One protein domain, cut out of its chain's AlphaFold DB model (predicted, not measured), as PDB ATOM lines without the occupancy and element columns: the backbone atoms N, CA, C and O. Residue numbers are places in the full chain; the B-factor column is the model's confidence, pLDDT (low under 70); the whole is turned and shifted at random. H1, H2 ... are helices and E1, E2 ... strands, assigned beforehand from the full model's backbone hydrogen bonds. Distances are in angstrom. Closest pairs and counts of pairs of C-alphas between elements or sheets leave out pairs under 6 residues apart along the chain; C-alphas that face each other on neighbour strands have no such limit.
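Overview. This is residues 10 to 168 of the 412 residues of the protein "Hypothetical protein" of Polarella glacialis (UniProt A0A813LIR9). Two strongly twisted sheets are set partly face to face as a lopsided sandwich: a larger sheet of five strands, E3, E4, E1, E8 and E7, with the smaller sheet E2, E5 and E6 over part of one face, its strands crossing those of the larger one. H1 and H2 pack on the larger sheet on the side of the smaller sheet, H1 reaching both sheets; H4 covers part of the other face, and two long loops, residues 87 to 97 and 127 to 139, reach away at one end. The printed part has 159 residues, with four named helices and eight named strands in the order E1, E2, H1, E3, E4, H2, E5, E6, H3, E7, E8, H4. The sheets run E3, E4, E1, E8, E7 and E2, E5, E6, both all antiparallel, and the class is mixed, helices and strands. The whole is compact, with a radius of gyration of the C-alphas of 16.4 A, and only just elongated, spanning 52 by 35 by 26 A.

Along the chain. Find C-alpha 10 at (34.253, 29.177, 15.726); from there E1 runs through residues 10 to 17, 22.3 A long. E2 follows at residues 21 to 27, then H1 at residues 37 to 46, 14.3 A long. Read on through E3, residues 48 to 53, into E4, residues 56 to 64, 26.0 A long, which ends at C-alpha 64, (39.216, 32.856, 15.049). H2, residues 67 to 76, is 14.3 A long. E5 takes residues 80 to 86, over 19.5 A, E6 residues 98 to 103, and the four-residue H3 residues 105 to 108. E7 spans 23.2 A from residue 119 to 126, and E8, the longest strand, spans 28.7 A from residue 140 to 149. H4, residues 158 to 166, ends at C-alpha 166, (41.384, 29.448, 28.599).

Arrangement. Start at inner strand E1: N 13 and O 145 of E8 are 2.8 A apart, and N 12 and O 61 of E4 are 2.9 A apart, within hydrogen-bond range. Edge strand E3 forms a hairpin with E4, with N 50 and O 58 at 2.8 A; edge strand E7 forms one with E8, with N 122 and O 144 at 2.9 A. In the smaller sheet, look at N 25 and O 83, 2.8 A, between E2 and E5, and N 82 and O 101, 2.8 A, in the hairpin E5 and E6. The sheets form a sandwich, two sheets face to face: the facing parts are 9.7 A centre to centre, and the strands of the one stand at 39 degrees to those of the other. The larger sheet also makes three layers, helices on both its faces, with H1 and H2 on one and H4 on the other. H2 has a height over that sheet of 8.5 A; its closest C-alpha pair with E8 is Leu 67 and Ala 148, 5.9 A. H4 has a height of 8.0 A, with Cys 61 of E4 and Leu 163 closest at 6.5 A between C-alphas. H1 is also on the smaller sheet but over none of its strands; the closest C-alphas of E2 and H1 are Met 26 and Ala 44, 5.2 A. H3 only grazes the larger sheet and touches H2, with the C-alphas of Trp 75 and Ser 106 closest at 4.9 A. H1 and H4 are apart. Every O i to N i+4 pair is within hydrogen-bond range in H1 and H2, 4 of 5 are in H4, and H3 is too short for such a pair.

Size, cuts and confidence. The C-alphas of Lys 92 and Pro 151 are the two farthest apart, 52.5 A. The printed part has no cut, and its long links are E5 to E6 and E7 to E8. The mean pLDDT of the printed part is 74.2, with 59 residues under 70, among them 88 to 97, 127 to 138 and 159 to 168.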
ATOM      1  N   VAL A  10      34.796  30.479  16.093       78.44
ATOM      2  CA  VAL A  10      34.253  29.177  15.726       78.44
ATOM      3  C   VAL A  10      34.881  28.143  16.632       78.44
ATOM      4  O   VAL A  10      36.088  27.928  16.617       78.44
ATOM      5  N   LEU A  11      34.061  27.495  17.443       85.31
ATOM      6  CA  LEU A  11      34.486  26.319  18.174       85.31
ATOM      7  C   LEU A  11      34.532  25.146  17.189       85.31
ATOM      8  O   LEU A  11      33.503  24.754  16.643       85.31
ATOM      9  N   LEU A  12      35.729  24.606  16.984       88.94
ATOM     10  CA  LEU A  12      35.955  23.361  16.267       88.94
ATOM     11  C   LEU A  12      35.907  22.210  17.270       88.94
ATOM     12  O   LEU A  12      36.663  22.185  18.240       88.94
ATOM     13  N   LEU A  13      35.049  21.237  17.003       91.06
ATOM     14  CA  LEU A  13      34.952  19.975  17.717       91.06
ATOM     15  C   LEU A  13      35.260  18.836  16.748       91.06
ATOM     16  O   LEU A  13      34.711  18.770  15.652       91.06
ATOM     17  N   VAL A  14      36.121  17.917  17.167       91.56
ATOM     18  CA  VAL A  14      36.437  16.695  16.423       91.56
ATOM     19  C   VAL A  14      36.078  15.505  17.297       91.56
ATOM     20  O   VAL A  14      36.578  15.375  18.413       91.56
ATOM     21  N   LYS A  15      35.212  14.623  16.806       92.88
ATOM     22  CA  LYS A  15      34.768  13.424  17.516       92.88
ATOM     23  C   LYS A  15      35.216  12.183  16.762       92.88
ATOM     24  O   LYS A  15      34.768  11.936  15.655       92.88
ATOM     25  N   VAL A  16      36.062  11.372  17.373       92.25
ATOM     26  CA  VAL A  16      36.588  10.141  16.780       92.25
ATOM     27  C   VAL A  16      35.973   8.950  17.495       92.25
ATOM     28  O   VAL A  16      36.258   8.717  18.667       92.25
ATOM     29  N   HIS A  17      35.124   8.194  16.809       91.81
ATOM     30  CA  HIS A  17      34.630   6.911  17.290       91.81
ATOM     31  C   HIS A  17      35.567   5.806  16.802       91.81
ATOM     32  O   HIS A  17      35.675   5.572  15.600       91.81
ATOM     33  N   ALA A  18      36.260   5.155  17.733       88.12
ATOM     34  CA  ALA A  18      37.224   4.102  17.430       88.12
ATOM     35  C   ALA A  18      37.060   2.960  18.446       88.12
ATOM     36  O   ALA A  18      37.723   2.953  19.491       88.12
ATOM     37  N   PRO A  19      36.157   1.997  18.183       82.69
ATOM     38  CA  PRO A  19      35.934   0.867  19.075       82.69
ATOM     39  C   PRO A  19      37.236   0.091  19.324       82.69
ATOM     40  O   PRO A  19      37.911  -0.325  18.388       82.69
ATOM     41  N   GLY A  20      37.601  -0.110  20.592       80.56
ATOM     42  CA  GLY A  20      38.817  -0.842  20.973       80.56
ATOM     43  C   GLY A  20      40.099  -0.003  21.039       80.56
ATOM     44  O   GLY A  20      41.132  -0.517  21.485       80.56
ATOM     45  N   ALA A  21      40.046   1.282  20.677       84.88
ATOM     46  CA  ALA A  21      41.120   2.218  20.985       84.88
ATOM     47  C   ALA A  21      41.062   2.614  22.470       84.88
ATOM     48  O   ALA A  21      40.026   3.032  22.989       84.88
ATOM     49  N   SER A  22      42.188   2.485  23.169       86.19
ATOM     50  CA  SER A  22      42.352   2.999  24.532       86.19
ATOM     51  C   SER A  22      42.674   4.491  24.537       86.19
ATOM     52  O   SER A  22      42.306   5.204  25.469       86.19
ATOM     53  N   ALA A  23      43.337   4.972  23.484       88.31
ATOM     54  CA  ALA A  23      43.639   6.376  23.282       88.31
ATOM     55  C   ALA A  23      43.645   6.721  21.791       88.31
ATOM     56  O   ALA A  23      44.104   5.937  20.958       88.31
ATOM     57  N   VAL A  24      43.194   7.934  21.489       89.38
ATOM     58  CA  VAL A  24      43.349   8.589  20.190       89.38
ATOM     59  C   VAL A  24      44.215   9.821  20.413       89.38
ATOM     60  O   VAL A  24      43.982  10.582  21.352       89.38
ATOM     61  N   LEU A  25      45.232  10.006  19.579       89.38
ATOM     62  CA  LEU A  25      46.139  11.147  19.621       89.38
ATOM     63  C   LEU A  25      46.086  11.870  18.280       89.38
ATOM     64  O   LEU A  25      46.290  11.239  17.246       89.38
ATOM     65  N   MET A  26      45.852  13.182  18.296       88.25
ATOM     66  CA  MET A  26      46.031  14.021  17.110       88.25
ATOM     67  C   MET A  26      47.528  14.141  16.818       88.25
ATOM     68  O   MET A  26      48.323  14.380  17.729       88.25
ATOM     69  N   GLN A  27      47.927  13.930  15.566       85.12
ATOM     70  CA  GLN A  27      49.328  13.935  15.161       85.12
ATOM     71  C   GLN A  27      49.610  15.016  14.117       85.12
ATOM     72  O   GLN A  27      48.742  15.341  13.306       85.12
ATOM     73  N   PRO A  28      50.835  15.567  14.100       80.50
ATOM     74  CA  PRO A  28      51.292  16.305  12.939       80.50
ATOM     75  C   PRO A  28      51.407  15.358  11.734       80.50
ATOM     76  O   PRO A  28      51.558  14.146  11.910       80.50
ATOM     77  N   PRO A  29      51.405  15.900  10.510       75.56
ATOM     78  CA  PRO A  29      51.668  15.103   9.327       75.56
ATOM     79  C   PRO A  29      53.056  14.457   9.411       75.56
ATOM     80  O   PRO A  29      53.990  15.068   9.946       75.56
ATOM     81  N   PRO A  30      53.206  13.235   8.870       75.88
ATOM     82  CA  PRO A  30      54.456  12.484   8.936       75.88
ATOM     83  C   PRO A  30      55.576  13.139   8.120       75.88
ATOM     84  O   PRO A  30      56.749  12.971   8.445       75.88
ATOM     85  N   ASP A  31      55.219  13.906   7.087       78.06
ATOM     86  CA  ASP A  31      56.157  14.623   6.232       78.06
ATOM     87  C   ASP A  31      56.023  16.140   6.431       78.06
ATOM     88  O   ASP A  31      54.970  16.737   6.201       78.06
ATOM     89  N   SER A  32      57.115  16.777   6.861       74.44
ATOM     90  CA  SER A  32      57.193  18.230   7.025       74.44
ATOM     91  C   SER A  32      57.234  19.005   5.706       74.44
ATOM     92  O   SER A  32      57.109  20.224   5.747       74.44
ATOM     93  N   SER A  33      57.447  18.334   4.570       67.50
ATOM     94  CA  SER A  33      57.518  18.950   3.241       67.50
ATOM     95  C   SER A  33      56.146  19.256   2.628       67.50
ATOM     96  O   SER A  33      56.059  20.023   1.670       67.50
ATOM     97  N   ILE A  34      55.066  18.705   3.192       64.00
ATOM     98  CA  ILE A  34      53.695  18.998   2.762       64.00
ATOM     99  C   ILE A  34      53.400  20.478   3.046       64.00
ATOM    100  O   ILE A  34      53.640  20.955   4.154       64.00
ATOM    101  N   ALA A  35      52.835  21.202   2.074       56.34
ATOM    102  CA  ALA A  35      52.567  22.641   2.189       56.34
ATOM    103  C   ALA A  35      51.727  23.009   3.433       56.34
ATOM    104  O   ALA A  35      51.957  24.036   4.066       56.34
ATOM    105  N   SER A  36      50.805  22.133   3.848       62.16
ATOM    106  CA  SER A  36      49.975  22.303   5.048       62.16
ATOM    107  C   SER A  36      50.615  21.781   6.345       62.16
ATOM    108  O   SER A  36      49.982  21.838   7.399       62.16
ATOM    109  N   ALA A  37      51.854  21.274   6.323       64.81
ATOM    110  CA  ALA A  37      52.434  20.549   7.455       64.81
ATOM    111  C   ALA A  37      52.602  21.393   8.717       64.81
ATOM    112  O   ALA A  37      52.365  20.917   9.830       64.81
ATOM    113  N   HIS A  38      53.011  22.650   8.542       65.94
ATOM    114  CA  HIS A  38      53.135  23.602   9.640       65.94
ATOM    115  C   HIS A  38      51.775  23.864  10.297       65.94
ATOM    116  O   HIS A  38      51.635  23.751  11.515       65.94
ATOM    117  N   TRP A  39      50.764  24.134   9.474       70.69
ATOM    118  CA  TRP A  39      49.411  24.413   9.933       70.69
ATOM    119  C   TRP A  39      48.778  23.206  10.634       70.69
ATOM    120  O   TRP A  39      48.307  23.328  11.762       70.69
ATOM    121  N   MET A  40      48.859  22.013  10.037       72.94
ATOM    122  CA  MET A  40      48.314  20.786  10.633       72.94
ATOM    123  C   MET A  40      48.978  20.447  11.970       72.94
ATOM    124  O   MET A  40      48.309  19.981  12.891       72.94
ATOM    125  N   ARG A  41      50.288  20.694  12.103       77.50
ATOM    126  CA  ARG A  41      51.007  20.527  13.372       77.50
ATOM    127  C   ARG A  41      50.455  21.459  14.447       77.50
ATOM    128  O   ARG A  41      50.288  21.024  15.585       77.50
ATOM    129  N   LYS A  42      50.152  22.707  14.086       73.44
ATOM    130  CA  LYS A  42      49.561  23.683  15.004       73.44
ATOM    131  C   LYS A  42      48.131  23.302  15.386       73.44
ATOM    132  O   LYS A  42      47.835  23.223  16.575       73.44
ATOM    133  N   LEU A  43      47.289  22.958  14.410       79.12
ATOM    134  CA  LEU A  43      45.925  22.496  14.666       79.12
ATOM    135  C   LEU A  43      45.907  21.273  15.596       79.12
ATOM    136  O   LEU A  43      45.165  21.258  16.576       79.12
ATOM    137  N   ALA A  44      46.754  20.273  15.334       80.44
ATOM    138  CA  ALA A  44      46.871  19.087  16.179       80.44
ATOM    139  C   ALA A  44      47.302  19.429  17.617       80.44
ATOM    140  O   ALA A  44      46.814  18.810  18.558       80.44
ATOM    141  N   GLY A  45      48.183  20.422  17.793       75.94
ATOM    142  CA  GLY A  45      48.593  20.919  19.110       75.94
ATOM    143  C   GLY A  45      47.505  21.714  19.842       75.94
ATOM    144  O   GLY A  45      47.448  21.681  21.068       75.94
ATOM    145  N   MET A  46      46.630  22.398  19.101       78.25
ATOM    146  CA  MET A  46      45.515  23.166  19.658       78.25
ATOM    147  C   MET A  46      44.313  22.307  20.051       78.25
ATOM    148  O   MET A  46      43.577  22.677  20.962       78.25
ATOM    149  N   LEU A  47      44.079  21.190  19.357       82.31
ATOM    150  CA  LEU A  47      42.967  20.278  19.624       82.31
ATOM    151  C   LEU A  47      43.151  19.584  20.982       82.31
ATOM    152  O   LEU A  47      43.775  18.526  21.090       82.31
ATOM    153  N   LYS A  48      42.572  20.169  22.035       84.75
ATOM    154  CA  LYS A  48      42.641  19.622  23.392       84.75
ATOM    155  C   LYS A  48      41.636  18.479  23.554       84.75
ATOM    156  O   LYS A  48      40.504  18.593  23.080       84.75
ATOM    157  N   PRO A  49      41.999  17.385  24.245       87.69
ATOM    158  CA  PRO A  49      41.061  16.313  24.551       87.69
ATOM    159  C   PRO A  49      39.976  16.816  25.513       87.69
ATOM    160  O   PRO A  49      40.271  17.356  26.575       87.69
ATOM    161  N   LEU A  50      38.713  16.601  25.149       85.62
ATOM    162  CA  LEU A  50      37.533  17.007  25.923       85.62
ATOM    163  C   LEU A  50      36.934  15.869  26.755       85.62
ATOM    164  O   LEU A  50      36.084  16.113  27.610       85.62
ATOM    165  N   GLY A  51      37.359  14.631  26.499       85.06
ATOM    166  CA  GLY A  51      36.917  13.439  27.214       85.06
ATOM    167  C   GLY A  51      36.659  12.252  26.291       85.06
ATOM    168  O   GLY A  51      36.738  12.352  25.062       85.06
ATOM    169  N   GLN A  52      36.342  11.117  26.912       86.38
ATOM    170  CA  GLN A  52      35.983   9.876  26.237       86.38
ATOM    171  C   GLN A  52      34.613   9.409  26.738       86.38
ATOM    172  O   GLN A  52      34.407   9.287  27.945       86.38
ATOM    173  N   ALA A  53      33.686   9.157  25.817       83.88
ATOM    174  CA  ALA A  53      32.352   8.641  26.119       83.88
ATOM    175  C   ALA A  53      31.937   7.632  25.044       83.88
ATOM    176  O   ALA A  53      32.080   7.909  23.855       83.88
ATOM    177  N   ASP A  54      31.451   6.460  25.460       84.56
ATOM    178  CA  ASP A  54      30.918   5.416  24.572       84.56
ATOM    179  C   ASP A  54      31.863   5.046  23.410       84.56
ATOM    180  O   ASP A  54      31.470   5.004  22.245       84.56
ATOM    181  N   GLY A  55      33.155   4.862  23.708       82.56
ATOM    182  CA  GLY A  55      34.179   4.554  22.693       82.56
ATOM    183  C   GLY A  55      34.504   5.711  21.736       82.56
ATOM    184  O   GLY A  55      35.228   5.523  20.762       82.56
ATOM    185  N   SER A  56      33.978   6.909  22.006       89.56
ATOM    186  CA  SER A  56      34.245   8.124  21.242       89.56
ATOM    187  C   SER A  56      35.199   9.040  21.999       89.56
ATOM    188  O   SER A  56      34.950   9.390  23.151       89.56
ATOM    189  N   HIS A  57      36.261   9.473  21.334       91.88
ATOM    190  CA  HIS A  57      37.214  10.463  21.814       91.88
ATOM    191  C   HIS A  57      36.851  11.822  21.226       91.88
ATOM    192  O   HIS A  57      36.735  11.956  20.011       91.88
ATOM    193  N   SER A  58      36.640  12.822  22.077       91.38
ATOM    194  CA  SER A  58      36.302  14.175  21.625       91.38
ATOM    195  C   SER A  58      37.477  15.115  21.845       91.38
ATOM    196  O   SER A  58      38.124  15.069  22.891       91.38
ATOM    197  N   PHE A  59      37.716  15.982  20.875       91.75
ATOM    198  CA  PHE A  59      38.732  17.022  20.887       91.75
ATOM    199  C   PHE A  59      38.080  18.344  20.515       91.75
ATOM    200  O   PHE A  59      37.078  18.357  19.800       91.75
ATOM    201  N   GLY A  60      38.646  19.454  20.969       86.44
ATOM    202  CA  GLY A  60      38.185  20.751  20.509       86.44
ATOM    203  C   GLY A  60      39.210  21.853  20.666       86.44
ATOM    204  O   GLY A  60      40.148  21.747  21.457       86.44
ATOM    205  N   CYS A  61      39.009  22.912  19.896       83.19
ATOM    206  CA  CYS A  61      39.744  24.162  20.003       83.19
ATOM    207  C   CYS A  61      38.875  25.326  19.516       83.19
ATOM    208  O   CYS A  61      37.890  25.130  18.802       83.19
ATOM    209  N   CYS A  62      39.226  26.547  19.915       80.56
ATOM    210  CA  CYS A  62      38.591  27.744  19.383       80.56
ATOM    211  C   CYS A  62      39.423  28.280  18.217       80.56
ATOM    212  O   CYS A  62      40.621  28.514  18.352       80.56
ATOM    213  N   LEU A  63      38.773  28.499  17.081       78.25
ATOM    214  CA  LEU A  63      39.338  29.145  15.907       78.25
ATOM    215  C   LEU A  63      38.784  30.567  15.807       78.25
ATOM    216  O   LEU A  63      37.647  30.844  16.202       78.25
ATOM    217  N   LEU A  64      39.614  31.479  15.319       69.56
ATOM    218  CA  LEU A  64      39.216  32.856  15.049       69.56
ATOM    219  C   LEU A  64      38.705  32.959  13.615       69.56
ATOM    220  O   LEU A  64      39.269  32.334  12.725       69.56
ATOM    221  N   GLY A  65      37.665  33.757  13.403       66.00
ATOM    222  CA  GLY A  65      37.012  33.916  12.107       66.00
ATOM    223  C   GLY A  65      35.527  33.591  12.178       66.00
ATOM    224  O   GLY A  65      35.008  33.107  13.187       66.00
ATOM    225  N   ASN A  66      34.811  33.898  11.106       73.38
ATOM    226  CA  ASN A  66      33.433  33.451  10.960       73.38
ATOM    227  C   ASN A  66      33.376  31.983  10.495       73.38
ATOM    228  O   ASN A  66      34.383  31.372  10.140       73.38
ATOM    229  N   LEU A  67      32.177  31.399  10.526       72.56
ATOM    230  CA  LEU A  67      31.982  29.982  10.221       72.56
ATOM    231  C   LEU A  67      32.422  29.610   8.796       72.56
ATOM    232  O   LEU A  67      32.941  28.515   8.606       72.56
ATOM    233  N   ALA A  68      32.247  30.514   7.827       68.12
ATOM    234  CA  ALA A  68      32.646  30.296   6.438       68.12
ATOM    235  C   ALA A  68      34.166  30.358   6.282       68.12
ATOM    236  O   ALA A  68      34.751  29.408   5.783       68.12
ATOM    237  N   GLU A  69      34.803  31.402   6.817       67.31
ATOM    238  CA  GLU A  69      36.266  31.547   6.817       67.31
ATOM    239  C   GLU A  69      36.952  30.323   7.423       67.31
ATOM    240  O   GLU A  69      37.870  29.757   6.840       67.31
ATOM    241  N   VAL A  70      36.476  29.880   8.590       72.31
ATOM    242  CA  VAL A  70      37.050  28.722   9.273       72.31
ATOM    243  C   VAL A  70      36.781  27.436   8.498       72.31
ATOM    244  O   VAL A  70      37.686  26.620   8.364       72.31
ATOM    245  N   SER A  71      35.571  27.246   7.968       72.81
ATOM    246  CA  SER A  71      35.243  26.074   7.151       72.81
ATOM    247  C   SER A  71      36.123  25.992   5.901       72.81
ATOM    248  O   SER A  71      36.721  24.949   5.651       72.81
ATOM    249  N   ASP A  72      36.251  27.084   5.151       67.06
ATOM    250  CA  ASP A  72      37.054  27.137   3.926       67.06
ATOM    251  C   ASP A  72      38.536  26.909   4.228       67.06
ATOM    252  O   ASP A  72      39.202  26.123   3.552       67.06
ATOM    253  N   HIS A  73      39.042  27.523   5.301       68.88
ATOM    254  CA  HIS A  73      40.424  27.351   5.737       68.88
ATOM    255  C   HIS A  73      40.723  25.900   6.133       68.88
ATOM    256  O   HIS A  73      41.733  25.326   5.725       68.88
ATOM    257  N   LEU A  74      39.831  25.266   6.902       72.19
ATOM    258  CA  LEU A  74      39.953  23.850   7.249       72.19
ATOM    259  C   LEU A  74      39.853  22.957   5.994       72.19
ATOM    260  O   LEU A  74      40.578  21.971   5.901       72.19
ATOM    261  N   TRP A  75      39.004  23.302   5.022       72.62
ATOM    262  CA  TRP A  75      38.816  22.539   3.782       72.62
ATOM    263  C   TRP A  75      40.062  22.554   2.885       72.62
ATOM    264  O   TRP A  75      40.442  21.521   2.330       72.62
ATOM    265  N   GLN A  76      40.741  23.702   2.776       61.34
ATOM    266  CA  GLN A  76      41.960  23.856   1.970       61.34
ATOM    267  C   GLN A  76      43.144  23.035   2.510       61.34
ATOM    268  O   GLN A  76      44.062  22.678   1.763       61.34
ATOM    269  N   HIS A  77      43.138  22.695   3.800       63.34
ATOM    270  CA  HIS A  77      44.211  21.941   4.433       63.34
ATOM    271  C   HIS A  77      43.874  20.450   4.531       63.34
ATOM    272  O   HIS A  77      42.997  19.998   5.248       63.34
ATOM    273  N   GLN A  78      44.604  19.646   3.767       69.06
ATOM    274  CA  GLN A  78      44.006  18.452   3.170       69.06
ATOM    275  C   GLN A  78      43.876  17.213   4.063       69.06
ATOM    276  O   GLN A  78      43.245  16.254   3.627       69.06
ATOM    277  N   THR A  79      44.472  17.132   5.261       79.94
ATOM    278  CA  THR A  79      44.476  15.852   6.002       79.94
ATOM    279  C   THR A  79      44.688  15.995   7.504       79.94
ATOM    280  O   THR A  79      45.753  16.425   7.945       79.94
ATOM    281  N   LEU A  80      43.717  15.528   8.290       83.25
ATOM    282  CA  LEU A  80      43.837  15.336   9.730       83.25
ATOM    283  C   LEU A  80      44.446  13.962  10.034       83.25
ATOM    284  O   LEU A  80      43.906  12.932   9.631       83.25
ATOM    285  N   TRP A  81      45.560  13.956  10.769       86.00
ATOM    286  CA  TRP A  81      46.301  12.749  11.138       86.00
ATOM    287  C   TRP A  81      46.044  12.375  12.593       86.00
ATOM    288  O   TRP A  81      46.062  13.220  13.489       86.00
ATOM    289  N   MET A  82      45.830  11.089  12.835       90.19
ATOM    290  CA  MET A  82      45.519  10.527  14.142       90.19
ATOM    291  C   MET A  82      46.320   9.247  14.370       90.19
ATOM    292  O   MET A  82      46.585   8.493  13.438       90.19
ATOM    293  N   CYS A  83      46.668   8.970  15.622       89.19
ATOM    294  CA  CYS A  83      47.199   7.683  16.053       89.19
ATOM    295  C   CYS A  83      46.275   7.065  17.098       89.19
ATOM    296  O   CYS A  83      45.943   7.693  18.106       89.19
ATOM    297  N   PHE A  84      45.854   5.832  16.849       88.56
ATOM    298  CA  PHE A  84      45.046   5.026  17.746       88.56
ATOM    299  C   PHE A  84      45.947   4.028  18.458       88.56
ATOM    300  O   PHE A  84      46.712   3.303  17.823       88.56
ATOM    301  N   ARG A  85      45.833   3.965  19.780       86.94
ATOM    302  CA  ARG A  85      46.504   2.955  20.596       86.94
ATOM    303  C   ARG A  85      45.500   1.893  20.991       86.94
ATOM    304  O   ARG A  85      44.464   2.218  21.570       86.94
ATOM    305  N   ALA A  86      45.801   0.634  20.692       80.19
ATOM    306  CA  ALA A  86      44.959  -0.479  21.111       80.19
ATOM    307  C   ALA A  86      44.878  -0.565  22.645       80.19
ATOM    308  O   ALA A  86      45.771  -0.124  23.373       80.19
ATOM    309  N   GLN A  87      43.783  -1.117  23.157       74.50
ATOM    310  CA  GLN A  87      43.684  -1.475  24.568       74.50
ATOM    311  C   GLN A  87      44.587  -2.685  24.844       74.50
ATOM    312  O   GLN A  87      44.464  -3.698  24.161       74.50
ATOM    313  N   ASP A  88      45.512  -2.562  25.805       65.19
ATOM    314  CA  ASP A  88      46.548  -3.555  26.130       65.19
ATOM    315  C   ASP A  88      45.958  -4.958  26.383       65.19
ATOM    316  O   ASP A  88      45.608  -5.332  27.502       65.19
ATOM    317  N   GLN A  89      45.867  -5.775  25.335       56.97
ATOM    318  CA  GLN A  89      45.537  -7.196  25.431       56.97
ATOM    319  C   GLN A  89      46.830  -8.019  25.446       56.97
ATOM    320  O   GLN A  89      47.100  -8.805  24.547       56.97
ATOM    321  N   GLY A  90      47.686  -7.809  26.451       59.03
ATOM    322  CA  GLY A  90      48.803  -8.714  26.770       59.03
ATOM    323  C   GLY A  90      49.855  -8.954  25.670       59.03
ATOM    324  O   GLY A  90      50.619  -9.921  25.766       59.03
ATOM    325  N   ALA A  91      49.923  -8.117  24.632       51.22
ATOM    326  CA  ALA A  91      50.837  -8.297  23.509       51.22
ATOM    327  C   ALA A  91      52.259  -7.822  23.865       51.22
ATOM    328  O   ALA A  91      52.494  -6.666  24.199       51.22
ATOM    329  N   LYS A  92      53.242  -8.724  23.759       54.94
ATOM    330  CA  LYS A  92      54.662  -8.506  24.112       54.94
ATOM    331  C   LYS A  92      55.439  -7.559  23.171       54.94
ATOM    332  O   LYS A  92      56.666  -7.603  23.157       54.94
ATOM    333  N   SER A  93      54.774  -6.714  22.384       56.19
ATOM    334  CA  SER A  93      55.434  -5.748  21.497       56.19
ATOM    335  C   SER A  93      54.651  -4.436  21.442       56.19
ATOM    336  O   SER A  93      53.626  -4.346  20.773       56.19
ATOM    337  N   ALA A  94      55.163  -3.412  22.126       55.81
ATOM    338  CA  ALA A  94      54.556  -2.081  22.217       55.81
ATOM    339  C   ALA A  94      54.454  -1.343  20.865       55.81
ATOM    340  O   ALA A  94      53.626  -0.453  20.718       55.81
ATOM    341  N   ALA A  95      55.260  -1.721  19.865       54.78
ATOM    342  CA  ALA A  95      55.242  -1.102  18.536       54.78
ATOM    343  C   ALA A  95      54.164  -1.682  17.597       54.78
ATOM    344  O   ALA A  95      53.866  -1.085  16.571       54.78
ATOM    345  N   ALA A  96      53.571  -2.833  17.934       54.19
ATOM    346  CA  ALA A  96      52.532  -3.474  17.120       54.19
ATOM    347  C   ALA A  96      51.103  -2.996  17.460       54.19
ATOM    348  O   ALA A  96      50.139  -3.535  16.925       54.19
ATOM    349  N   ALA A  97      50.962  -2.024  18.369       68.31
ATOM    350  CA  ALA A  97      49.679  -1.582  18.921       68.31
ATOM    351  C   ALA A  97      49.280  -0.145  18.528       68.31
ATOM    352  O   ALA A  97      48.208   0.311  18.935       68.31
ATOM    353  N   GLU A  98      50.125   0.566  17.773       78.75
ATOM    354  CA  GLU A  98      49.837   1.914  17.274       78.75
ATOM    355  C   GLU A  98      49.344   1.848  15.826       78.75
ATOM    356  O   GLU A  98      49.967   1.225  14.965       78.75
ATOM    357  N   ARG A  99      48.212   2.496  15.555       79.88
ATOM    358  CA  ARG A  99      47.590   2.566  14.233       79.88
ATOM    359  C   ARG A  99      47.463   4.017  13.812       79.88
ATOM    360  O   ARG A  99      46.787   4.791  14.477       79.88
ATOM    361  N   HIS A 100      48.061   4.367  12.683       83.75
ATOM    362  CA  HIS A 100      47.962   5.710  12.125       83.75
ATOM    363  C   HIS A 100      46.803   5.781  11.138       83.75
ATOM    364  O   HIS A 100      46.647   4.902  10.292       83.75
ATOM    365  N   VAL A 101      45.989   6.820  11.262       83.62
ATOM    366  CA  VAL A 101      44.816   7.069  10.430       83.62
ATOM    367  C   VAL A 101      44.851   8.508   9.949       83.62
ATOM    368  O   VAL A 101      45.238   9.417  10.682       83.62
ATOM    369  N   ALA A 102      44.453   8.699   8.702       84.00
ATOM    370  CA  ALA A 102      44.368   9.986   8.047       84.00
ATOM    371  C   ALA A 102      42.952  10.152   7.494       84.00
ATOM    372  O   ALA A 102      42.413   9.215   6.911       84.00
ATOM    373  N   VAL A 103      42.361  11.327   7.681       82.50
ATOM    374  CA  VAL A 103      41.070  11.693   7.084       82.50
ATOM    375  C   VAL A 103      41.218  13.023   6.372       82.50
ATOM    376  O   VAL A 103      41.852  13.941   6.901       82.50
ATOM    377  N   GLN A 104      40.666  13.139   5.167       81.31
ATOM    378  CA  GLN A 104      40.720  14.410   4.462       81.31
ATOM    379  C   GLN A 104      39.731  15.389   5.092       81.31
ATOM    380  O   GLN A 104      38.559  15.066   5.278       81.31
ATOM    381  N   LEU A 105      40.179  16.606   5.422       77.19
ATOM    382  CA  LEU A 105      39.263  17.620   5.960       77.19
ATOM    383  C   LEU A 105      38.186  18.001   4.934       77.19
ATOM    384  O   LEU A 105      37.075  18.321   5.330       77.19
ATOM    385  N   SER A 106      38.466  17.865   3.637       76.25
ATOM    386  CA  SER A 106      37.498  18.026   2.546       76.25
ATOM    387  C   SER A 106      36.416  16.937   2.484       76.25
ATOM    388  O   SER A 106      35.387  17.146   1.851       76.25
ATOM    389  N   GLU A 107      36.622  15.779   3.117       78.94
ATOM    390  CA  GLU A 107      35.575  14.759   3.288       78.94
ATOM    391  C   GLU A 107      34.700  15.083   4.503       78.94
ATOM    392  O   GLU A 107      33.493  14.846   4.495       78.94
ATOM    393  N   LEU A 108      35.308  15.663   5.543       78.12
ATOM    394  CA  LEU A 108      34.616  16.124   6.746       78.12
ATOM    395  C   LEU A 108      33.845  17.428   6.501       78.12
ATOM    396  O   LEU A 108      32.814  17.661   7.126       78.12
ATOM    397  N   LEU A 109      34.298  18.268   5.578       75.31
ATOM    398  CA  LEU A 109      33.690  19.543   5.212       75.31
ATOM    399  C   LEU A 109      33.086  19.408   3.815       75.31
ATOM    400  O   LEU A 109      33.808  19.400   2.821       75.31
ATOM    401  N   GLU A 110      31.762  19.281   3.733       68.44
ATOM    402  CA  GLU A 110      31.060  19.317   2.452       68.44
ATOM    403  C   GLU A 110      31.395  20.635   1.740       68.44
ATOM    404  O   GLU A 110      31.450  21.677   2.379       68.44
ATOM    405  N   GLY A 111      31.608  20.619   0.419       51.44
ATOM    406  CA  GLY A 111      32.082  21.789  -0.346       51.44
ATOM    407  C   GLY A 111      31.126  22.996  -0.416       51.44
ATOM    408  O   GLY A 111      31.365  23.900  -1.208       51.44
ATOM    409  N   ALA A 112      30.035  22.991   0.356       52.88
ATOM    410  CA  ALA A 112      29.108  24.104   0.557       52.88
ATOM    411  C   ALA A 112      28.203  23.804   1.771       52.88
ATOM    412  O   ALA A 112      27.023  23.483   1.595       52.88
ATOM    413  N   PRO A 113      28.735  23.846   3.000       60.34
ATOM    414  CA  PRO A 113      27.943  23.511   4.168       60.34
ATOM    415  C   PRO A 113      26.858  24.575   4.391       60.34
ATOM    416  O   PRO A 113      27.089  25.765   4.167       60.34
ATOM    417  N   ASP A 114      25.654  24.183   4.820       64.88
ATOM    418  CA  ASP A 114      24.637  25.162   5.228       64.88
ATOM    419  C   ASP A 114      25.043  25.800   6.563       64.88
ATOM    420  O   ASP A 114      24.701  25.336   7.653       64.88
ATOM    421  N   LEU A 115      25.815  26.879   6.464       73.75
ATOM    422  CA  LEU A 115      26.348  27.624   7.601       73.75
ATOM    423  C   LEU A 115      25.340  28.615   8.197       73.75
ATOM    424  O   LEU A 115      25.643  29.272   9.194       73.75
ATOM    425  N   SER A 116      24.135  28.722   7.621       70.06
ATOM    426  CA  SER A 116      23.122  29.696   8.051       70.06
ATOM    427  C   SER A 116      22.628  29.456   9.479       70.06
ATOM    428  O   SER A 116      22.204  30.389  10.159       70.06
ATOM    429  N   SER A 117      22.732  28.215   9.961       72.75
ATOM    430  CA  SER A 117      22.327  27.835  11.315       72.75
ATOM    431  C   SER A 117      23.330  28.249  12.403       72.75
ATOM    432  O   SER A 117      23.044  28.096  13.591       72.75
ATOM    433  N   GLY A 118      24.519  28.738  12.023       76.25
ATOM    434  CA  GLY A 118      25.627  28.977  12.952       76.25
ATOM    435  C   GLY A 118      26.269  27.691  13.486       76.25
ATOM    436  O   GLY A 118      27.116  27.754  14.377       76.25
ATOM    437  N   ARG A 119      25.883  26.526  12.952       83.56
ATOM    438  CA  ARG A 119      26.432  25.215  13.286       83.56
ATOM    439  C   ARG A 119      26.626  24.398  12.016       83.56
ATOM    440  O   ARG A 119      25.743  24.323  11.172       83.56
ATOM    441  N   TYR A 120      27.755  23.722  11.919       84.56
ATOM    442  CA  TYR A 120      27.996  22.692  10.922       84.56
ATOM    443  C   TYR A 120      28.408  21.413  11.633       84.56
ATOM    444  O   TYR A 120      29.135  21.477  12.617       84.56
ATOM    445  N   ALA A 121      27.943  20.261  11.163       87.25
ATOM    446  CA  ALA A 121      28.405  18.977  11.662       87.25
ATOM    447  C   ALA A 121      28.341  17.930  10.555       87.25
ATOM    448  O   ALA A 121      27.363  17.876   9.813       87.25
ATOM    449  N   ASN A 122      29.359  17.082  10.481       88.69
ATOM    450  CA  ASN A 122      29.415  15.972   9.537       88.69
ATOM    451  C   ASN A 122      30.222  14.816  10.134       88.69
ATOM    452  O   ASN A 122      31.065  15.035  11.004       88.69
ATOM    453  N   VAL A 123      29.954  13.592   9.684       89.31
ATOM    454  CA  VAL A 123      30.631  12.370  10.126       89.31
ATOM    455  C   VAL A 123      30.995  11.530   8.911       89.31
ATOM    456  O   VAL A 123      30.135  11.195   8.104       89.31
ATOM    457  N   VAL A 124      32.270  11.165   8.812       86.56
ATOM    458  CA  VAL A 124      32.820  10.302   7.767       86.56
ATOM    459  C   VAL A 124      33.178   8.956   8.379       86.56
ATOM    460  O   VAL A 124      33.882   8.879   9.389       86.56
ATOM    461  N   GLU A 125      32.689   7.887   7.764       86.81
ATOM    462  CA  GLU A 125      33.071   6.518   8.091       86.81
ATOM    463  C   GLU A 125      34.325   6.147   7.296       86.81
ATOM    464  O   GLU A 125      34.374   6.330   6.081       86.81
ATOM    465  N   LEU A 126      35.348   5.642   7.980       82.44
ATOM    466  CA  LEU A 126      36.597   5.222   7.357       82.44
ATOM    467  C   LEU A 126      36.540   3.714   7.113       82.44
ATOM    468  O   LEU A 126      36.417   2.931   8.059       82.44
ATOM    469  N   GLU A 127      36.627   3.311   5.844       67.81
ATOM    470  CA  GLU A 127      36.745   1.899   5.478       67.81
ATOM    471  C   GLU A 127      38.102   1.362   5.952       67.81
ATOM    472  O   GLU A 127      39.161   1.925   5.661       67.81
ATOM    473  N   GLU A 128      38.078   0.281   6.733       62.59
ATOM    474  CA  GLU A 128      39.300  -0.378   7.182       62.59
ATOM    475  C   GLU A 128      39.822  -1.295   6.075       62.59
ATOM    476  O   GLU A 128      39.165  -2.269   5.715       62.59
ATOM    477  N   GLU A 129      41.030  -1.042   5.564       55.38
ATOM    478  CA  GLU A 129      41.763  -2.106   4.877       55.38
ATOM    479  C   GLU A 129      42.226  -3.127   5.930       55.38
ATOM    480  O   GLU A 129      42.957  -2.763   6.860       55.38
ATOM    481  N   ASP A 130      41.775  -4.383   5.774       48.88
ATOM    482  CA  ASP A 130      42.000  -5.596   6.592       48.88
ATOM    483  C   ASP A 130      43.489  -5.885   6.913       48.88
ATOM    484  O   ASP A 130      44.075  -6.895   6.515       48.88
ATOM    485  N   SER A 131      44.150  -4.994   7.643       45.25
ATOM    486  CA  SER A 131      45.586  -5.057   7.942       45.25
ATOM    487  C   SER A 131      45.892  -5.701   9.295       45.25
ATOM    488  O   SER A 131      47.047  -5.998   9.600       45.25
ATOM    489  N   LEU A 132      44.868  -5.996  10.098       44.84
ATOM    490  CA  LEU A 132      45.004  -6.656  11.392       44.84
ATOM    491  C   LEU A 132      44.011  -7.811  11.450       44.84
ATOM    492  O   LEU A 132      42.819  -7.591  11.607       44.84
ATOM    493  N   GLY A 133      44.515  -9.041  11.312       47.03
ATOM    494  CA  GLY A 133      43.759 -10.299  11.239       47.03
ATOM    495  C   GLY A 133      42.958 -10.696  12.491       47.03
ATOM    496  O   GLY A 133      43.007 -11.853  12.907       47.03
ATOM    497  N   GLY A 134      42.229  -9.762  13.096       51.12
ATOM    498  CA  GLY A 134      41.172  -9.999  14.068       51.12
ATOM    499  C   GLY A 134      39.815  -9.850  13.385       51.12
ATOM    500  O   GLY A 134      39.575  -8.890  12.669       51.12
ATOM    501  N   SER A 135      38.914 -10.803  13.606       48.34
ATOM    502  CA  SER A 135      37.604 -10.930  12.947       48.34
ATOM    503  C   SER A 135      36.560  -9.877  13.362       48.34
ATOM    504  O   SER A 135      35.373 -10.192  13.452       48.34
ATOM    505  N   GLY A 136      36.983  -8.661  13.691       53.06
ATOM    506  CA  GLY A 136      36.112  -7.555  14.054       53.06
ATOM    507  C   GLY A 136      36.478  -6.343  13.221       53.06
ATOM    508  O   GLY A 136      37.404  -5.629  13.579       53.06
ATOM    509  N   THR A 137      35.749  -6.130  12.129       53.94
ATOM    510  CA  THR A 137      35.734  -4.879  11.365       53.94
ATOM    511  C   THR A 137      35.166  -3.788  12.272       53.94
ATOM    512  O   THR A 137      33.946  -3.641  12.404       53.94
ATOM    513  N   GLY A 138      36.037  -3.110  13.010       64.12
ATOM    514  CA  GLY A 138      35.653  -2.060  13.937       64.12
ATOM    515  C   GLY A 138      35.556  -0.764  13.160       64.12
ATOM    516  O   GLY A 138      36.545  -0.057  13.043       64.12
ATOM    517  N   GLN A 139      34.383  -0.456  12.613       79.50
ATOM    518  CA  GLN A 139      34.199   0.750  11.812       79.50
ATOM    519  C   GLN A 139      34.624   1.996  12.607       79.50
ATOM    520  O   GLN A 139      34.073   2.293  13.670       79.50
ATOM    521  N   VAL A 140      35.637   2.703  12.103       85.94
ATOM    522  CA  VAL A 140      36.090   3.977  12.662       85.94
ATOM    523  C   VAL A 140      35.282   5.077  11.994       85.94
ATOM    524  O   VAL A 140      35.208   5.128  10.769       85.94
ATOM    525  N   SER A 141      34.708   5.987  12.777       90.81
ATOM    526  CA  SER A 141      34.051   7.177  12.230       90.81
ATOM    527  C   SER A 141      34.653   8.440  12.821       90.81
ATOM    528  O   SER A 141      34.834   8.533  14.038       90.81
ATOM    529  N   VAL A 142      34.912   9.431  11.979       90.12
ATOM    530  CA  VAL A 142      35.423  10.737  12.388       90.12
ATOM    531  C   VAL A 142      34.360  11.779  12.093       90.12
ATOM    532  O   VAL A 142      33.904  11.907  10.965       90.12
ATOM    533  N   GLY A 143      33.950  12.511  13.119       91.44
ATOM    534  CA  GLY A 143      33.025  13.626  13.032       91.44
ATOM    535  C   GLY A 143      33.722  14.957  13.250       91.44
ATOM    536  O   GLY A 143      34.609  15.062  14.098       91.44
ATOM    537  N   ILE A 144      33.284  15.974  12.518       91.19
ATOM    538  CA  ILE A 144      33.629  17.372  12.749       91.19
ATOM    539  C   ILE A 144      32.361  18.139  13.101       91.19
ATOM    540  O   ILE A 144      31.293  17.871  12.555       91.19
ATOM    541  N   GLU A 145      32.475  19.097  14.005       90.94
ATOM    542  CA  GLU A 145      31.430  20.058  14.303       90.94
ATOM    543  C   GLU A 145      32.049  21.452  14.444       90.94
ATOM    544  O   GLU A 145      33.028  21.637  15.162       90.94
ATOM    545  N   LEU A 146      31.490  22.429  13.736       87.56
ATOM    546  CA  LEU A 146      31.871  23.833  13.801       87.56
ATOM    547  C   LEU A 146      30.705  24.621  14.390       87.56
ATOM    548  O   LEU A 146      29.578  24.514  13.912       87.56
ATOM    549  N   LEU A 147      30.966  25.422  15.412       85.44
ATOM    550  CA  LEU A 147      29.949  26.196  16.118       85.44
ATOM    551  C   LEU A 147      30.364  27.661  16.162       85.44
ATOM    552  O   LEU A 147      31.368  27.993  16.789       85.44
ATOM    553  N   ALA A 148      29.586  28.542  15.537       82.81
ATOM    554  CA  ALA A 148      29.761  29.978  15.697       82.81
ATOM    555  C   ALA A 148      29.417  30.370  17.141       82.81
ATOM    556  O   ALA A 148      28.296  30.150  17.602       82.81
ATOM    557  N   VAL A 149      30.386  30.947  17.846       78.62
ATOM    558  CA  VAL A 149      30.259  31.333  19.251       78.62
ATOM    559  C   VAL A 149      29.885  32.807  19.333       78.62
ATOM    560  O   VAL A 149      30.716  33.692  19.127       78.62
ATOM    561  N   GLY A 150      28.610  33.063  19.626       73.00
ATOM    562  CA  GLY A 150      28.072  34.408  19.840       73.00
ATOM    563  C   GLY A 150      28.096  34.839  21.315       73.00
ATOM    564  O   GLY A 150      28.142  33.994  22.216       73.00
ATOM    565  N   PRO A 151      28.023  36.153  21.602       57.53
ATOM    566  CA  PRO A 151      27.868  36.642  22.968       57.53
ATOM    567  C   PRO A 151      26.540  36.144  23.562       57.53
ATOM    568  O   PRO A 151      25.468  36.454  23.050       57.53
ATOM    569  N   GLY A 152      26.612  35.374  24.653       59.38
ATOM    570  CA  GLY A 152      25.432  34.893  25.388       59.38
ATOM    571  C   GLY A 152      24.836  33.568  24.900       59.38
ATOM    572  O   GLY A 152      23.691  33.271  25.225       59.38
ATOM    573  N   GLN A 153      25.577  32.769  24.128       63.81
ATOM    574  CA  GLN A 153      25.093  31.465  23.678       63.81
ATOM    575  C   GLN A 153      25.038  30.460  24.847       63.81
ATOM    576  O   GLN A 153      26.061  29.966  25.324       63.81
ATOM    577  N   GLU A 154      23.829  30.162  25.321       52.09
ATOM    578  CA  GLU A 154      23.560  29.094  26.287       52.09
ATOM    579  C   GLU A 154      23.480  27.742  25.556       52.09
ATOM    580  O   GLU A 154      22.792  27.620  24.545       52.09
ATOM    581  N   GLY A 155      24.184  26.718  26.053       63.16
ATOM    582  CA  GLY A 155      24.099  25.349  25.513       63.16
ATOM    583  C   GLY A 155      25.414  24.713  25.060       63.16
ATOM    584  O   GLY A 155      25.399  23.587  24.564       63.16
ATOM    585  N   LEU A 156      26.555  25.381  25.246       66.88
ATOM    586  CA  LEU A 156      27.857  24.759  25.007       66.88
ATOM    587  C   LEU A 156      28.131  23.645  26.033       66.88
ATOM    588  O   LEU A 156      27.837  23.822  27.221       66.88
ATOM    589  N   PRO A 157      28.730  22.511  25.619       67.38
ATOM    590  CA  PRO A 157      29.219  21.506  26.553       67.38
ATOM    591  C   PRO A 157      30.128  22.157  27.609       67.38
ATOM    592  O   PRO A 157      30.955  22.997  27.245       67.38
ATOM    593  N   PRO A 158      30.058  21.772  28.896       70.56
ATOM    594  CA  PRO A 158      30.876  22.382  29.950       70.56
ATOM    595  C   PRO A 158      32.382  22.343  29.652       70.56
ATOM    596  O   PRO A 158      33.106  23.283  29.970       70.56
ATOM    597  N   SER A 159      32.845  21.276  28.995       69.38
ATOM    598  CA  SER A 159      34.230  21.111  28.546       69.38
ATOM    599  C   SER A 159      34.598  22.045  27.386       69.38
ATOM    600  O   SER A 159      35.724  22.527  27.320       69.38
ATOM    601  N   ALA A 160      33.652  22.375  26.506       66.25
ATOM    602  CA  ALA A 160      33.850  23.351  25.437       66.25
ATOM    603  C   ALA A 160      33.812  24.799  25.951       66.25
ATOM    604  O   ALA A 160      34.557  25.649  25.469       66.25
ATOM    605  N   ALA A 161      32.995  25.082  26.970       69.62
ATOM    606  CA  ALA A 161      32.976  26.388  27.626       69.62
ATOM    607  C   ALA A 161      34.330  26.720  28.281       69.62
ATOM    608  O   ALA A 161      34.764  27.869  28.251       69.62
ATOM    609  N   GLN A 162      35.039  25.716  28.813       69.19
ATOM    610  CA  GLN A 162      36.393  25.893  29.354       69.19
ATOM    611  C   GLN A 162      37.400  26.333  28.282       69.19
ATOM    612  O   GLN A 162      38.196  27.231  28.551       69.19
ATOM    613  N   LEU A 163      37.312  25.803  27.055       65.06
ATOM    614  CA  LEU A 163      38.168  26.237  25.939       65.06
ATOM    615  C   LEU A 163      37.994  27.728  25.618       65.06
ATOM    616  O   LEU A 163      38.964  28.427  25.349       65.06
ATOM    617  N   LEU A 164      36.763  28.239  25.702       65.38
ATOM    618  CA  LEU A 164      36.478  29.654  25.438       65.38
ATOM    619  C   LEU A 164      37.045  30.598  26.505       65.38
ATOM    620  O   LEU A 164      37.290  31.772  26.208       65.38
ATOM    621  N   HIS A 165      37.235  30.095  27.726       59.31
ATOM    622  CA  HIS A 165      37.788  30.845  28.851       59.31
ATOM    623  C   HIS A 165      39.318  30.758  28.938       59.31
ATOM    624  O   HIS A 165      39.938  31.737  29.350       59.31
ATOM    625  N   GLU A 166      39.927  29.636  28.541       55.00
ATOM    626  CA  GLU A 166      41.384  29.448  28.599       55.00
ATOM    627  C   GLU A 166      42.150  30.247  27.527       55.00
ATOM    628  O   GLU A 166      43.250  30.715  27.810       55.00
ATOM    629  N   ASP A 167      41.557  30.490  26.351       50.78
ATOM    630  CA  ASP A 167      42.233  31.150  25.215       50.78
ATOM    631  C   ASP A 167      41.983  32.670  25.116       50.78
ATOM    632  O   ASP A 167      42.407  33.331  24.168       50.78
ATOM    633  N   ALA A 168      41.324  33.286  26.106       45.59
ATOM    634  CA  ALA A 168      41.029  34.727  26.088       45.59
ATOM    635  C   ALA A 168      42.265  35.640  26.272       45.59
ATOM    636  O   ALA A 168      42.138  36.863  26.202       45.59
TER     637      ALA A 168